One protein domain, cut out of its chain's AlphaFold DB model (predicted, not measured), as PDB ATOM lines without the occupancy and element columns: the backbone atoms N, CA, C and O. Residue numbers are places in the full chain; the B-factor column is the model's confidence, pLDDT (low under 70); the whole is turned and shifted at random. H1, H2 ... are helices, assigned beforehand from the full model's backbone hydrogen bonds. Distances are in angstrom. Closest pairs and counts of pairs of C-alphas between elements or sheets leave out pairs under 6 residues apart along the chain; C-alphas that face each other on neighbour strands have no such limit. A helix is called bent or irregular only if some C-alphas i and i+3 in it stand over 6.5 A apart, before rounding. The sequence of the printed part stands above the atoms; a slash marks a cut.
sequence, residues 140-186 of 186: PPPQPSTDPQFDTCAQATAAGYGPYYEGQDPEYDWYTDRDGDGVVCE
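AT A GLANCE: This is residues 140 to 186 of the 186 residues of the protein "Excalibur calcium-binding domain-containing protein" of Actinocorallia herbida (UniProt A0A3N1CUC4). Little regular structure: a small knot of loops with two short helices set in it, H1 and H2, and a short antiparallel pairing of residues 164 to 165 with residues 183 to 184. Residues 140 to 152 and 175 to 186 are long stretches with no named element. The printed part has 47 residues, 11 of them in H1 and then H2, with no named strand; the class is all helix. It is compact, with a radius of gyration of the C-alphas of 10.3 A and spans of 33 by 22 by 13 A.

HOW THE PARTS SIT: H1, residues 153 to 158, is the longest helix by residues, and its O i to N i+4 pairs are all within hydrogen-bond range. H2, residues 170 to 174, is apart from H1. In H2, 0 of 1 such pairs and 1 of 2 O i to N i+3 pairs are within range. H2 is neither bent nor irregular, but only just: C-alphas 170 and 173 are 6.1 A apart.

IN THESE COORDINATES: H1 runs 8.4 A from C-alpha 153 at (153.183, 36.847, 149.332). H2 runs 7.9 A to C-alpha 174 at (149.368, 40.215, 157.176).

THE WHOLE: The C-alphas farthest apart, of Pro 141 and Asp 179, are 33.4 A apart. The printed part has no cut; the link from H1 to H2 is long. Residues 140 to 147 have pLDDT under 70.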
ATOM      1  N   PRO A 140     153.777  60.690 144.387       36.25
ATOM      2  CA  PRO A 140     152.766  59.656 144.503       36.25
ATOM      3  C   PRO A 140     151.833  60.092 145.632       36.25
ATOM      4  O   PRO A 140     152.342  60.685 146.601       36.25
ATOM      5  N   PRO A 141     150.503  59.922 145.504       39.00
ATOM      6  CA  PRO A 141     149.630  60.146 146.653       39.00
ATOM      7  C   PRO A 141     150.325  59.524 147.869       39.00
ATOM      8  O   PRO A 141     150.965  58.484 147.670       39.00
ATOM      9  N   PRO A 142     150.347  60.181 149.053       40.88
ATOM     10  CA  PRO A 142     150.905  59.537 150.238       40.88
ATOM     11  C   PRO A 142     150.380  58.114 150.204       40.88
ATOM     12  O   PRO A 142     149.162  57.955 150.063       40.88
ATOM     13  N   GLN A 143     151.298  57.138 150.121       40.97
ATOM     14  CA  GLN A 143     150.886  55.745 150.040       40.97
ATOM     15  C   GLN A 143     149.833  55.597 151.139       40.97
ATOM     16  O   GLN A 143     150.055  56.135 152.238       40.97
ATOM     17  N   PRO A 144     148.655  55.001 150.858       47.31
ATOM     18  CA  PRO A 144     147.846  54.525 151.967       47.31
ATOM     19  C   PRO A 144     148.823  53.809 152.899       47.31
ATOM     20  O   PRO A 144     149.764  53.183 152.417       47.31
ATOM     21  N   SER A 145     148.682  53.963 154.211       56.50
ATOM     22  CA  SER A 145     149.607  53.375 155.195       56.50
ATOM     23  C   SER A 145     149.661  51.837 155.152       56.50
ATOM     24  O   SER A 145     150.118  51.222 156.103       56.50
ATOM     25  N   THR A 146     149.094  51.259 154.099       59.75
ATOM     26  CA  THR A 146     148.964  49.872 153.744       59.75
ATOM     27  C   THR A 146     148.944  49.769 152.209       59.75
ATOM     28  O   THR A 146     148.040  50.328 151.568       59.75
ATOM     29  N   ASP A 147     149.890  49.059 151.609       66.75
ATOM     30  CA  ASP A 147     149.803  48.521 150.252       66.75
ATOM     31  C   ASP A 147     148.521  47.673 150.095       66.75
ATOM     32  O   ASP A 147     147.879  47.297 151.083       66.75
ATOM     33  N   PRO A 148     148.073  47.371 148.863       70.81
ATOM     34  CA  PRO A 148     146.979  46.426 148.670       70.81
ATOM     35  C   PRO A 148     147.283  45.095 149.375       70.81
ATOM     36  O   PRO A 148     148.322  44.489 149.130       70.81
ATOM     37  N   GLN A 149     146.378  44.629 150.238       75.38
ATOM     38  CA  GLN A 149     146.501  43.304 150.842       75.38
ATOM     39  C   GLN A 149     146.241  42.245 149.766       75.38
ATOM     40  O   GLN A 149     145.175  42.234 149.145       75.38
ATOM     41  N   PHE A 150     147.217  41.374 149.533       80.19
ATOM     42  CA  PHE A 150     147.091  40.222 148.649       80.19
ATOM     43  C   PHE A 150     146.844  38.966 149.487       80.19
ATOM     44  O   PHE A 150     147.240  38.902 150.648       80.19
ATOM     45  N   ASP A 151     146.221  37.938 148.905       79.19
ATOM     46  CA  ASP A 151     145.937  36.695 149.636       79.19
ATOM     47  C   ASP A 151     147.224  35.919 149.966       79.19
ATOM     48  O   ASP A 151     147.244  35.079 150.865       79.19
ATOM     49  N   THR A 152     148.308  36.161 149.220       85.75
ATOM     50  CA  THR A 152     149.604  35.495 149.409       85.75
ATOM     51  C   THR A 152     150.776  36.414 149.072       85.75
ATOM     52  O   THR A 152     150.676  37.248 148.169       85.75
ATOM     53  N   CYS A 153     151.933  36.176 149.699       83.25
ATOM     54  CA  CYS A 153     153.183  36.847 149.332       83.25
ATOM     55  C   CYS A 153     153.531  36.685 147.849       83.25
ATOM     56  O   CYS A 153     153.950  37.638 147.212       83.25
ATOM     57  N   ALA A 154     153.266  35.516 147.253       82.06
ATOM     58  CA  ALA A 154     153.530  35.290 145.832       82.06
ATOM     59  C   ALA A 154     152.756  36.259 144.919       82.06
ATOM     60  O   ALA A 154     153.272  36.678 143.883       82.06
ATOM     61  N   GLN A 155     151.529  36.633 145.295       79.31
ATOM     62  CA  GLN A 155     150.749  37.640 144.574       79.31
ATOM     63  C   GLN A 155     151.288  39.053 144.809       79.31
ATOM     64  O   GLN A 155     151.366  39.821 143.851       79.31
ATOM     65  N   ALA A 156     151.690  39.374 146.043       79.94
ATOM     66  CA  ALA A 156     152.314  40.652 146.375       79.94
ATOM     67  C   ALA A 156     153.605  40.862 145.564       79.94
ATOM     68  O   ALA A 156     153.703  41.832 144.810       79.94
ATOM     69  N   THR A 157     154.524  39.893 145.582       79.81
ATOM     70  CA  THR A 157     155.788  39.931 144.831       79.81
ATOM     71  C   THR A 157     155.553  39.964 143.318       79.81
ATOM     72  O   THR A 157     156.193  40.739 142.606       79.81
ATOM     73  N   ALA A 158     154.584  39.197 142.794       76.06
ATOM     74  CA  ALA A 158     154.222  39.233 141.370       76.06
ATOM     75  C   ALA A 158     153.643  40.589 140.928       76.06
ATOM     76  O   ALA A 158     153.798  40.982 139.769       76.06
ATOM     77  N   ALA A 159     152.988  41.304 141.841       74.31
ATOM     78  CA  ALA A 159     152.491  42.657 141.628       74.31
ATOM     79  C   ALA A 159     153.546  43.746 141.925       74.31
ATOM     80  O   ALA A 159     153.269  44.926 141.706       74.31
ATOM     81  N   GLY A 160     154.759  43.358 142.340       74.75
ATOM     82  CA  GLY A 160     155.888  44.253 142.594       74.75
ATOM     83  C   GLY A 160     155.918  44.868 143.994       74.75
ATOM     84  O   GLY A 160     156.507  45.936 144.155       74.75
ATOM     85  N   TYR A 161     155.275  44.225 144.969       79.06
ATOM     86  CA  TYR A 161     155.236  44.622 146.378       79.06
ATOM     87  C   TYR A 161     156.052  43.659 147.261       79.06
ATOM     88  O   TYR A 161     156.309  42.525 146.858       79.06
ATOM     89  N   GLY A 162     156.446  44.107 148.458       77.12
ATOM     90  CA  GLY A 162     157.424  43.425 149.319       77.12
ATOM     91  C   GLY A 162     158.888  43.706 148.916       77.12
ATOM     92  O   GLY A 162     159.134  44.337 147.880       77.12
ATOM     93  N   PRO A 163     159.881  43.273 149.715       80.19
ATOM     94  CA  PRO A 163     159.742  42.623 151.024       80.19
ATOM     95  C   PRO A 163     159.265  43.595 152.116       80.19
ATOM     96  O   PRO A 163     159.554  44.791 152.047       80.19
ATOM     97  N   TYR A 164     158.545  43.078 153.112       82.50
ATOM     98  CA  TYR A 164     158.027  43.835 154.258       82.50
ATOM     99  C   TYR A 164     158.786  43.479 155.533       82.50
ATOM    100  O   TYR A 164     159.071  42.306 155.768       82.50
ATOM    101  N   TYR A 165     159.087  44.476 156.363       83.94
ATOM    102  CA  TYR A 165     159.958  44.334 157.530       83.94
ATOM    103  C   TYR A 165     159.201  44.509 158.853       83.94
ATOM    104  O   TYR A 165     158.416  45.451 159.020       83.94
ATOM    105  N   GLU A 166     159.503  43.642 159.822       76.31
ATOM    106  CA  GLU A 166     158.902  43.647 161.160       76.31
ATOM    107  C   GLU A 166     159.053  45.021 161.839       76.31
ATOM    108  O   GLU A 166     160.151  45.565 161.990       76.31
ATOM    109  N   GLY A 167     157.929  45.622 162.241       71.69
ATOM    110  CA  GLY A 167     157.896  46.919 162.930       71.69
ATOM    111  C   GLY A 167     158.151  48.153 162.051       71.69
ATOM    112  O   GLY A 167     158.049  49.275 162.556       71.69
ATOM    113  N   GLN A 168     158.453  47.976 160.761       73.25
ATOM    114  CA  GLN A 168     158.563  49.065 159.786       73.25
ATOM    115  C   GLN A 168     157.308  49.166 158.915       73.25
ATOM    116  O   GLN A 168     156.798  50.270 158.711       73.25
ATOM    117  N   ASP A 169     156.814  48.020 158.444       77.25
ATOM    118  CA  ASP A 169     155.739  47.936 157.462       77.25
ATOM    119  C   ASP A 169     154.505  47.278 158.106       77.25
ATOM    120  O   ASP A 169     154.584  46.124 158.535       77.25
ATOM    121  N   PRO A 170     153.357  47.978 158.215       76.81
ATOM    122  CA  PRO A 170     152.107  47.405 158.734       76.81
ATOM    123  C   PRO A 170     151.642  46.135 158.002       76.81
ATOM    124  O   PRO A 170     150.878  45.344 158.549       76.81
ATOM    125  N   GLU A 171     152.096  45.945 156.766       78.19
ATOM    126  CA  GLU A 171     151.848  44.790 155.909       78.19
ATOM    127  C   GLU A 171     152.570  43.525 156.385       78.19
ATOM    128  O   GLU A 171     152.156  42.427 156.013       78.19
ATOM    129  N   TYR A 172     153.601  43.651 157.233       79.94
ATOM    130  CA  TYR A 172     154.274  42.507 157.851       79.94
ATOM    131  C   TYR A 172     153.280  41.640 158.640       79.94
ATOM    132  O   TYR A 172     153.271  40.421 158.497       79.94
ATOM    133  N   ASP A 173     152.349  42.268 159.371       81.69
ATOM    134  CA  ASP A 173     151.342  41.585 160.200       81.69
ATOM    135  C   ASP A 173     150.337  40.743 159.388       81.69
ATOM    136  O   ASP A 173     149.538  39.987 159.950       81.69
ATOM    137  N   TRP A 174     150.319  40.889 158.060       82.06
ATOM    138  CA  TRP A 174     149.368  40.215 157.176       82.06
ATOM    139  C   TRP A 174     149.879  38.895 156.615       82.06
ATOM    140  O   TRP A 174     149.074  38.093 156.135       82.06
ATOM    141  N   TYR A 175     151.187  38.658 156.680       83.00
ATOM    142  CA  TYR A 175     151.824  37.478 156.115       83.00
ATOM    143  C   TYR A 175     152.630  36.745 157.185       83.00
ATOM    144  O   TYR A 175     153.099  37.320 158.158       83.00
ATOM    145  N   THR A 176     152.760  35.429 157.033       86.69
ATOM    146  CA  THR A 176     153.528  34.622 157.983       86.69
ATOM    147  C   THR A 176     155.009  34.667 157.637       86.69
ATOM    148  O   THR A 176     155.404  34.151 156.591       86.69
ATOM    149  N   ASP A 177     155.804  35.205 158.556       84.81
ATOM    150  CA  ASP A 177     157.255  35.035 158.586       84.81
ATOM    151  C   ASP A 177     157.580  33.573 158.921       84.81
ATOM    152  O   ASP A 177     157.273  33.064 160.006       84.81
ATOM    153  N   ARG A 178     158.076  32.847 157.918       82.62
ATOM    154  CA  ARG A 178     158.232  31.389 157.985       82.62
ATOM    155  C   ARG A 178     159.597  30.989 158.529       82.62
ATOM    156  O   ARG A 178     159.718  29.906 159.106       82.62
ATOM    157  N   ASP A 179     160.605  31.810 158.302       85.75
ATOM    158  CA  ASP A 179     161.998  31.594 158.677       85.75
ATOM    159  C   ASP A 179     162.437  32.455 159.869       85.75
ATOM    160  O   ASP A 179     163.446  32.133 160.501       85.75
ATOM    161  N   GLY A 180     161.610  33.418 160.279       84.00
ATOM    162  CA  GLY A 180     161.720  34.162 161.531       84.00
ATOM    163  C   GLY A 180     162.846  35.186 161.520       84.00
ATOM    164  O   GLY A 180     163.454  35.426 162.567       84.00
ATOM    165  N   ASP A 181     163.177  35.724 160.348       86.94
ATOM    166  CA  ASP A 181     164.275  36.671 160.163       86.94
ATOM    167  C   ASP A 181     163.826  38.144 160.233       86.94
ATOM    168  O   ASP A 181     164.666  39.051 160.206       86.94
ATOM    169  N   GLY A 182     162.521  38.381 160.409       83.31
ATOM    170  CA  GLY A 182     161.922  39.709 160.475       83.31
ATOM    171  C   GLY A 182     161.556  40.279 159.104       83.31
ATOM    172  O   GLY A 182     161.312  41.487 159.003       83.31
ATOM    173  N   VAL A 183     161.509  39.448 158.058       84.00
ATOM    174  CA  VAL A 183     161.136  39.820 156.689       84.00
ATOM    175  C   VAL A 183     160.022  38.899 156.174       84.00
ATOM    176  O   VAL A 183     160.051  37.689 156.346       84.00
ATOM    177  N   VAL A 184     159.008  39.459 155.509       82.94
ATOM    178  CA  VAL A 184     157.986  38.673 154.792       82.94
ATOM    179  C   VAL A 184     157.876  39.095 153.335       82.94
ATOM    180  O   VAL A 184     158.112  40.249 152.978       82.94
ATOM    181  N   CYS A 185     157.460  38.152 152.490       81.50
ATOM    182  CA  CYS A 185     157.310  38.339 151.046       81.50
ATOM    183  C   CYS A 185     158.613  38.743 150.325       81.50
ATOM    184  O   CYS A 185     158.594  39.604 149.440       81.50
ATOM    185  N   GLU A 186     159.722  38.110 150.721       74.62
ATOM    186  CA  GLU A 186     161.007  38.088 150.003       74.62
ATOM    187  C   GLU A 186     160.952  37.405 148.621       74.62
ATOM    188  O   GLU A 186     160.075  36.536 148.387       74.62
TER     189      GLU A 186